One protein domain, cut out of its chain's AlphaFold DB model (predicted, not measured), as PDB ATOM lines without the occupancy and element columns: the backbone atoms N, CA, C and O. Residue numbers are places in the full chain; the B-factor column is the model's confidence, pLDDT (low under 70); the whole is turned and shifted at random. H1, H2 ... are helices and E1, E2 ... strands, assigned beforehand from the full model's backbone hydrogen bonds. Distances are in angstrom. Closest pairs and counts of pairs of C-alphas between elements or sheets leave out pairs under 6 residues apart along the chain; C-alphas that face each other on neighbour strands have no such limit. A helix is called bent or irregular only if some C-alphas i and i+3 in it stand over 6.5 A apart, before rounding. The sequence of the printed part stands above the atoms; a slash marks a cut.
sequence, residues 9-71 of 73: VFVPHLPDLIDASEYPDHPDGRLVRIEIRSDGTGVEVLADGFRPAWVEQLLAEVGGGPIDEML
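Overview. This is residues 9 to 71 of the 73 residues of an uncharacterized protein of Actinoplanes derwentensis (UniProt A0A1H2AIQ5). A long two-stranded hairpin, E2 and E3, makes most of the length, and the helix H2 packs beside the closing part of E3. A small parallel pair, E1 and E4, joins the two ends of the printed part, while the short helix H1 sits at the far end of the long axis from the hairpin's turn. The printed part has 63 residues, with two named helices and four named strands that follow along the chain as E1, H1, E2, E3, H2, E4; 40 residues are in named elements, and the class is mixed, helices and strands. It is only just compact, close to loose, with a radius of gyration of the C-alphas of 12.5 A; the elongated outline spans 38 by 22 by 20 A.

Along the chain. Find C-alpha 9 at (466.225, 408.311, 310.275), where E1 begins, residues 9 to 11. H1 follows, residues 20 to 25; it is irregular, but only just, with C-alphas 21 and 24 6.9 A apart. E2, residues 32 to 39, runs 23.2 A, and E3, residues 42 to 49, returns over 23.3 A. H2, residues 52 to 62, measures 15.4 A. E4, residues 67 to 70, ends at C-alpha 70, (468.977, 414.607, 315.392).

Arrangement. Look first at the hairpin: E2 and E3 are antiparallel at 165 degrees, with N 35 and O 46 2.8 A apart. The closest C-alphas of E3 and H2 are those of Gly 49 and Val 55, 6.2 A. From H2 to E4 the closest are Leu 59 and Ile 67, 7.4 A between C-alphas. E1 and E4 are parallel at 36 degrees; N 11 and O 69 are 2.9 A apart. E3 and E4 are apart, as are H1 and H2. In H2 every O i to N i+4 pair is within hydrogen-bond range; H1 has 0 of 2, beside 2 of 3 O i to N i+3 pairs.

Size, cuts and confidence. The farthest C-alphas, Pro 27 and Gly 40, are 39.1 A apart. The printed part has no cut and no long link. No printed residue is under 70 in pLDDT.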
ATOM      1  N   VAL A   9     466.289 409.085 309.034       89.94
ATOM      2  CA  VAL A   9     466.225 408.311 310.275       89.94
ATOM      3  C   VAL A   9     466.490 409.244 311.451       89.94
ATOM      4  O   VAL A   9     467.543 409.858 311.549       89.94
ATOM      5  N   PHE A  10     465.544 409.340 312.387       89.38
ATOM      6  CA  PHE A  10     465.732 410.184 313.566       89.38
ATOM      7  C   PHE A  10     466.535 409.460 314.646       89.38
ATOM      8  O   PHE A  10     466.136 408.391 315.119       89.38
ATOM      9  N   VAL A  11     467.631 410.075 315.083       89.62
ATOM     10  CA  VAL A  11     468.526 409.546 316.118       89.62
ATOM     11  C   VAL A  11     468.501 410.427 317.372       89.62
ATOM     12  O   VAL A  11     468.253 411.632 317.296       89.62
ATOM     13  N   PRO A  12     468.737 409.853 318.566       85.12
ATOM     14  CA  PRO A  12     468.636 410.604 319.817       85.12
ATOM     15  C   PRO A  12     469.770 411.615 320.021       85.12
ATOM     16  O   PRO A  12     469.623 412.515 320.843       85.12
ATOM     17  N   HIS A  13     470.909 411.441 319.345       85.81
ATOM     18  CA  HIS A  13     472.073 412.303 319.505       85.81
ATOM     19  C   HIS A  13     473.017 412.194 318.306       85.81
ATOM     20  O   HIS A  13     473.384 411.085 317.918       85.81
ATOM     21  N   LEU A  14     473.490 413.339 317.815       88.06
ATOM     22  CA  LEU A  14     474.650 413.469 316.937       88.06
ATOM     23  C   LEU A  14     475.666 414.425 317.580       88.06
ATOM     24  O   LEU A  14     475.274 415.267 318.385       88.06
ATOM     25  N   PRO A  15     476.972 414.279 317.306       88.44
ATOM     26  CA  PRO A  15     477.954 415.263 317.743       88.44
ATOM     27  C   PRO A  15     477.674 416.629 317.107       88.44
ATOM     28  O   PRO A  15     477.640 416.731 315.882       88.44
ATOM     29  N   ASP A  16     477.545 417.673 317.925       89.12
ATOM     30  CA  ASP A  16     477.522 419.047 317.423       89.12
ATOM     31  C   ASP A  16     478.888 419.379 316.817       89.12
ATOM     32  O   ASP A  16     479.935 419.178 317.451       89.12
ATOM     33  N   LEU A  17     478.893 419.891 315.587       92.38
ATOM     34  CA  LEU A  17     480.116 420.405 314.984       92.38
ATOM     35  C   LEU A  17     480.222 421.910 315.186       92.38
ATOM     36  O   LEU A  17     481.340 422.411 315.185       92.38
ATOM     37  N   ILE A  18     479.108 422.620 315.342       90.81
ATOM     38  CA  ILE A  18     479.028 424.070 315.509       90.81
ATOM     39  C   ILE A  18     478.577 424.397 316.934       90.81
ATOM     40  O   ILE A  18     477.555 423.909 317.404       90.81
ATOM     41  N   ASP A  19     479.301 425.291 317.605       90.25
ATOM     42  CA  ASP A  19     478.911 425.783 318.926       90.25
ATOM     43  C   ASP A  19     478.067 427.069 318.834       90.25
ATOM     44  O   ASP A  19     478.282 427.931 317.978       90.25
ATOM     45  N   ALA A  20     477.127 427.246 319.768       88.44
ATOM     46  CA  ALA A  20     476.269 428.433 319.832       88.44
ATOM     47  C   ALA A  20     477.052 429.755 319.971       88.44
ATOM     48  O   ALA A  20     476.573 430.814 319.559       88.44
ATOM     49  N   SER A  21     478.263 429.715 320.535       92.50
ATOM     50  CA  SER A  21     479.162 430.870 320.622       92.50
ATOM     51  C   SER A  21     479.657 431.371 319.264       92.50
ATOM     52  O   SER A  21     480.065 432.526 319.177       92.50
ATOM     53  N   GLU A  22     479.565 430.561 318.207       91.62
ATOM     54  CA  GLU A  22     479.966 430.923 316.842       91.62
ATOM     55  C   GLU A  22     478.854 431.679 316.093       91.62
ATOM     56  O   GLU A  22     479.093 432.311 315.064       91.62
ATOM     57  N   TYR A  23     477.619 431.661 316.601       88.19
ATOM     58  CA  TYR A  23     476.464 432.253 315.916       88.19
ATOM     59  C   TYR A  23     476.598 433.762 315.644       88.19
ATOM     60  O   TYR A  23     476.217 434.190 314.549       88.19
ATOM     61  N   PRO A  24     477.148 434.585 316.562       93.75
ATOM     62  CA  PRO A  24     477.345 436.013 316.316       93.75
ATOM     63  C   PRO A  24     478.269 436.328 315.129       93.75
ATOM     64  O   PRO A  24     478.100 437.376 314.504       93.75
ATOM     65  N   ASP A  25     479.200 435.429 314.797       93.50
ATOM     66  CA  ASP A  25     480.172 435.616 313.712       93.50
ATOM     67  C   ASP A  25     479.607 435.224 312.334       93.50
ATOM     68  O   ASP A  25     480.180 435.561 311.294       93.50
ATOM     69  N   HIS A  26     478.437 434.575 312.312       90.44
ATOM     70  CA  HIS A  26     477.754 434.107 311.105       90.44
ATOM     71  C   HIS A  26     476.305 434.621 311.025       90.44
ATOM     72  O   HIS A  26     475.358 433.831 310.948       90.44
ATOM     73  N   PRO A  27     476.091 435.954 311.009       89.38
ATOM     74  CA  PRO A  27     474.755 436.551 311.086       89.38
ATOM     75  C   PRO A  27     473.874 436.280 309.856       89.38
ATOM     76  O   PRO A  27     472.663 436.482 309.901       89.38
ATOM     77  N   ASP A  28     474.454 435.833 308.744       89.06
ATOM     78  CA  ASP A  28     473.733 435.432 307.534       89.06
ATOM     79  C   ASP A  28     473.202 433.983 307.591       89.06
ATOM     80  O   ASP A  28     472.455 433.547 306.697       89.06
ATOM     81  N   GLY A  29     473.571 433.243 308.644       86.25
ATOM     82  CA  GLY A  29     473.153 431.868 308.901       86.25
ATOM     83  C   GLY A  29     473.605 430.902 307.812       86.25
ATOM     84  O   GLY A  29     472.838 430.024 307.421       86.25
ATOM     85  N   ARG A  30     474.795 431.126 307.241       86.12
ATOM     86  CA  ARG A  30     475.335 430.317 306.135       86.12
ATOM     87  C   ARG A  30     476.470 429.384 306.539       86.12
ATOM     88  O   ARG A  30     477.010 428.708 305.666       86.12
ATOM     89  N   LEU A  31     476.849 429.350 307.817       89.88
ATOM     90  CA  LEU A  31     477.869 428.420 308.281       89.88
ATOM     91  C   LEU A  31     477.350 426.983 308.153       89.88
ATOM     92  O   LEU A  31     476.278 426.648 308.661       89.88
ATOM     93  N   VAL A  32     478.144 426.164 307.468       89.88
ATOM     94  CA  VAL A  32     478.021 424.709 307.400       89.88
ATOM     95  C   VAL A  32     479.394 424.140 307.733       89.88
ATOM     96  O   VAL A  32     480.402 424.592 307.178       89.88
ATOM     97  N   ARG A  33     479.447 423.166 308.637       91.94
ATOM     98  CA  ARG A  33     480.663 422.436 308.999       91.94
ATOM     99  C   ARG A  33     480.451 420.964 308.683       91.94
ATOM    100  O   ARG A  33     479.393 420.413 308.956       91.94
ATOM    101  N   ILE A  34     481.458 420.356 308.068       91.56
ATOM    102  CA  ILE A  34     481.416 418.963 307.631       91.56
ATOM    103  C   ILE A  34     482.635 418.266 308.213       91.56
ATOM    104  O   ILE A  34     483.764 418.738 308.050       91.56
ATOM    105  N   GLU A  35     482.403 417.139 308.865       92.94
ATOM    106  CA  GLU A  35     483.431 416.202 309.268       92.94
ATOM    107  C   GLU A  35     483.314 414.943 308.405       92.94
ATOM    108  O   GLU A  35     482.244 414.355 308.273       92.94
ATOM    109  N   ILE A  36     484.428 414.540 307.795       91.19
ATOM    110  CA  ILE A  36     484.505 413.324 306.986       91.19
ATOM    111  C   ILE A  36     485.473 412.384 307.684       91.19
ATOM    112  O   ILE A  36     486.657 412.701 307.840       91.19
ATOM    113  N   ARG A  37     484.974 411.221 308.088       91.62
ATOM    114  CA  ARG A  37     485.772 410.148 308.675       91.62
ATOM    115  C   ARG A  37     485.780 408.975 307.714       91.62
ATOM    116  O   ARG A  37     484.774 408.652 307.099       91.62
ATOM    117  N   SER A  38     486.928 408.333 307.568       91.31
ATOM    118  CA  SER A  38     487.027 407.093 306.806       91.31
ATOM    119  C   SER A  38     487.699 406.038 307.655       91.31
ATOM    120  O   SER A  38     488.763 406.297 308.226       91.31
ATOM    121  N   ASP A  39     487.129 404.845 307.672       83.69
ATOM    122  CA  ASP A  39     487.769 403.666 308.228       83.69
ATOM    123  C   ASP A  39     487.788 402.525 307.197       83.69
ATOM    124  O   ASP A  39     487.432 402.694 306.031       83.69
ATOM    125  N   GLY A  40     488.266 401.347 307.603       85.19
ATOM    126  CA  GLY A  40     488.336 400.176 306.723       85.19
ATOM    127  C   GLY A  40     486.975 399.634 306.260       85.19
ATOM    128  O   GLY A  40     486.956 398.669 305.498       85.19
ATOM    129  N   THR A  41     485.862 400.206 306.728       84.50
ATOM    130  CA  THR A  41     484.489 399.793 306.411       84.50
ATOM    131  C   THR A  41     483.769 400.773 305.490       84.50
ATOM    132  O   THR A  41     482.863 400.359 304.767       84.50
ATOM    133  N   GLY A  42     484.202 402.036 305.442       86.56
ATOM    134  CA  GLY A  42     483.578 403.038 304.588       86.56
ATOM    135  C   GLY A  42     483.956 404.475 304.926       86.56
ATOM    136  O   GLY A  42     484.981 404.752 305.551       86.56
ATOM    137  N   VAL A  43     483.111 405.392 304.457       88.62
ATOM    138  CA  VAL A  43     483.194 406.829 304.722       88.62
ATOM    139  C   VAL A  43     481.935 407.244 305.473       88.62
ATOM    140  O   VAL A  43     480.830 406.960 305.023       88.62
ATOM    141  N   GLU A  44     482.121 407.924 306.593       89.25
ATOM    142  CA  GLU A  44     481.083 408.578 307.381       89.25
ATOM    143  C   GLU A  44     481.184 410.089 307.146       89.25
ATOM    144  O   GLU A  44     482.278 410.666 307.183       89.25
ATOM    145  N   VAL A  45     480.044 410.729 306.887       90.44
ATOM    146  CA  VAL A  45     479.945 412.179 306.712       90.44
ATOM    147  C   VAL A  45     478.962 412.710 307.741       90.44
ATOM    148  O   VAL A  45     477.777 412.403 307.680       90.44
ATOM    149  N   LEU A  46     479.463 413.529 308.663       91.44
ATOM    150  CA  LEU A  46     478.652 414.274 309.614       91.44
ATOM    151  C   LEU A  46     478.651 415.740 309.194       91.44
ATOM    152  O   LEU A  46     479.707 416.312 308.919       91.44
ATOM    153  N   ALA A  47     477.475 416.351 309.132       91.06
ATOM    154  CA  ALA A  47     477.340 417.745 308.753       91.06
ATOM    155  C   ALA A  47     476.406 418.477 309.712       91.06
ATOM    156  O   ALA A  47     475.390 417.942 310.143       91.06
ATOM    157  N   ASP A  48     476.775 419.714 310.015       91.25
ATOM    158  CA  ASP A  48     476.059 420.611 310.910       91.25
ATOM    159  C   ASP A  48     475.959 421.979 310.236       91.25
ATOM    160  O   ASP A  48     476.867 422.413 309.516       91.25
ATOM    161  N   GLY A  49     474.847 422.669 310.433       91.12
ATOM    162  CA  GLY A  49     474.604 423.939 309.781       91.12
ATOM    163  C   GLY A  49     473.391 424.658 310.336       91.12
ATOM    164  O   GLY A  49     472.409 424.062 310.761       91.12
ATOM    165  N   PHE A  50     473.425 425.986 310.242       88.69
ATOM    166  CA  PHE A  50     472.372 426.842 310.806       88.69
ATOM    167  C   PHE A  50     471.042 426.694 310.056       88.69
ATOM    168  O   PHE A  50     469.989 427.112 310.538       88.69
ATOM    169  N   ARG A  51     471.093 426.162 308.830       85.44
ATOM    170  CA  ARG A  51     469.929 425.863 307.999       85.44
ATOM    171  C   ARG A  51     469.949 424.381 307.623       85.44
ATOM    172  O   ARG A  51     470.619 424.049 306.644       85.44
ATOM    173  N   PRO A  52     469.195 423.528 308.341       82.38
ATOM    174  CA  PRO A  52     469.158 422.082 308.107       82.38
ATOM    175  C   PRO A  52     468.910 421.713 306.640       82.38
ATOM    176  O   PRO A  52     469.692 420.977 306.053       82.38
ATOM    177  N   ALA A  53     467.967 422.393 305.977       84.56
ATOM    178  CA  ALA A  53     467.657 422.169 304.561       84.56
ATOM    179  C   ALA A  53     468.864 422.283 303.603       84.56
ATOM    180  O   ALA A  53     468.861 421.688 302.528       84.56
ATOM    181  N   TRP A  54     469.886 423.078 303.939       84.19
ATOM    182  CA  TRP A  54     471.109 423.170 303.130       84.19
ATOM    183  C   TRP A  54     472.049 421.992 303.374       84.19
ATOM    184  O   TRP A  54     472.693 421.521 302.439       84.19
ATOM    185  N   VAL A  55     472.108 421.518 304.616       87.88
ATOM    186  CA  VAL A  55     472.867 420.329 305.005       87.88
ATOM    187  C   VAL A  55     472.253 419.087 304.364       87.88
ATOM    188  O   VAL A  55     472.962 418.318 303.724       87.88
ATOM    189  N   GLU A  56     470.933 418.944 304.444       85.44
ATOM    190  CA  GLU A  56     470.182 417.831 303.856       85.44
ATOM    191  C   GLU A  56     470.386 417.744 302.338       85.44
ATOM    192  O   GLU A  56     470.652 416.666 301.814       85.44
ATOM    193  N   GLN A  57     470.325 418.878 301.625       84.56
ATOM    194  CA  GLN A  57     470.591 418.919 300.181       84.56
ATOM    195  C   GLN A  57     472.015 418.472 299.850       84.56
ATOM    196  O   GLN A  57     472.209 417.678 298.933       84.56
ATOM    197  N   LEU A  58     473.003 418.947 300.613       84.19
ATOM    198  CA  LEU A  58     474.395 418.560 300.419       84.19
ATOM    199  C   LEU A  58     474.591 417.052 300.648       84.19
ATOM    200  O   LEU A  58     475.209 416.381 299.826       84.19
ATOM    201  N   LEU A  59     474.054 416.507 301.743       86.50
ATOM    202  CA  LEU A  59     474.165 415.082 302.066       86.50
ATOM    203  C   LEU A  59     473.437 414.205 301.035       86.50
ATOM    204  O   LEU A  59     473.971 413.175 300.622       86.50
ATOM    205  N   ALA A  60     472.273 414.640 300.552       84.62
ATOM    206  CA  ALA A  60     471.540 413.946 299.497       84.62
ATOM    207  C   ALA A  60     472.332 413.880 298.177       84.62
ATOM    208  O   ALA A  60     472.292 412.862 297.488       84.62
ATOM    209  N   GLU A  61     473.080 414.934 297.831       86.00
ATOM    210  CA  GLU A  61     473.953 414.947 296.648       86.00
ATOM    211  C   GLU A  61     475.175 414.031 296.796       86.00
ATOM    212  O   GLU A  61     475.606 413.420 295.815       86.00
ATOM    213  N   VAL A  62     475.730 413.922 298.008       82.00
ATOM    214  CA  VAL A  62     476.829 412.988 298.309       82.00
ATOM    215  C   VAL A  62     476.352 411.538 298.162       82.00
ATOM    216  O   VAL A  62     477.089 410.698 297.635       82.00
ATOM    217  N   GLY A  63     475.107 411.257 298.559       73.88
ATOM    218  CA  GLY A  63     474.528 409.917 298.559       73.88
ATOM    219  C   GLY A  63     475.211 408.984 299.568       73.88
ATOM    220  O   GLY A  63     476.121 409.379 300.291       73.88
ATOM    221  N   GLY A  64     474.784 407.720 299.622       73.31
ATOM    222  CA  GLY A  64     475.438 406.701 300.461       73.31
ATOM    223  C   GLY A  64     474.543 405.989 301.473       73.31
ATOM    224  O   GLY A  64     475.011 405.050 302.110       73.31
ATOM    225  N   GLY A  65     473.267 406.362 301.580       81.69
ATOM    226  CA  GLY A  65     472.298 405.686 302.444       81.69
ATOM    227  C   GLY A  65     471.280 406.651 303.048       81.69
ATOM    228  O   GLY A  65     471.158 407.778 302.561       81.69
ATOM    229  N   PRO A  66     470.550 406.206 304.086       83.88
ATOM    230  CA  PRO A  66     469.704 407.074 304.893       83.88
ATOM    231  C   PRO A  66     470.512 408.194 305.558       83.88
ATOM    232  O   PRO A  66     471.677 408.008 305.909       83.88
ATOM    233  N   ILE A  67     469.878 409.348 305.737       87.00
ATOM    234  CA  ILE A  67     470.409 410.494 306.470       87.00
ATOM    235  C   ILE A  67     469.919 410.391 307.915       87.00
ATOM    236  O   ILE A  67     468.715 410.445 308.173       87.00
ATOM    237  N   ASP A  68     470.856 410.258 308.851       87.75
ATOM    238  CA  ASP A  68     470.555 410.340 310.277       87.75
ATOM    239  C   ASP A  68     470.355 411.811 310.676       87.75
ATOM    240  O   ASP A  68     471.220 412.656 310.443       87.75
ATOM    241  N   GLU A  69     469.221 412.121 311.299       86.88
ATOM    242  CA  GLU A  69     468.856 413.464 311.750       86.88
ATOM    243  C   GLU A  69     468.626 413.469 313.264       86.88
ATOM    244  O   GLU A  69     467.894 412.640 313.813       86.88
ATOM    245  N   MET A  70     469.242 414.417 313.969       85.06
ATOM    246  CA  MET A  70     468.977 414.607 315.392       85.06
ATOM    247  C   MET A  70     467.689 415.413 315.583       85.06
ATOM    248  O   MET A  70     467.539 416.503 315.036       85.06
ATOM    249  N   LEU A  71     466.771 414.913 316.417       73.69
ATOM    250  CA  LEU A  71     465.614 415.697 316.856       73.69
ATOM    251  C   LEU A  71     466.073 416.803 317.814       73.69
ATOM    252  O   LEU A  71     466.197 416.586 319.021       73.69
TER     253      LEU A  71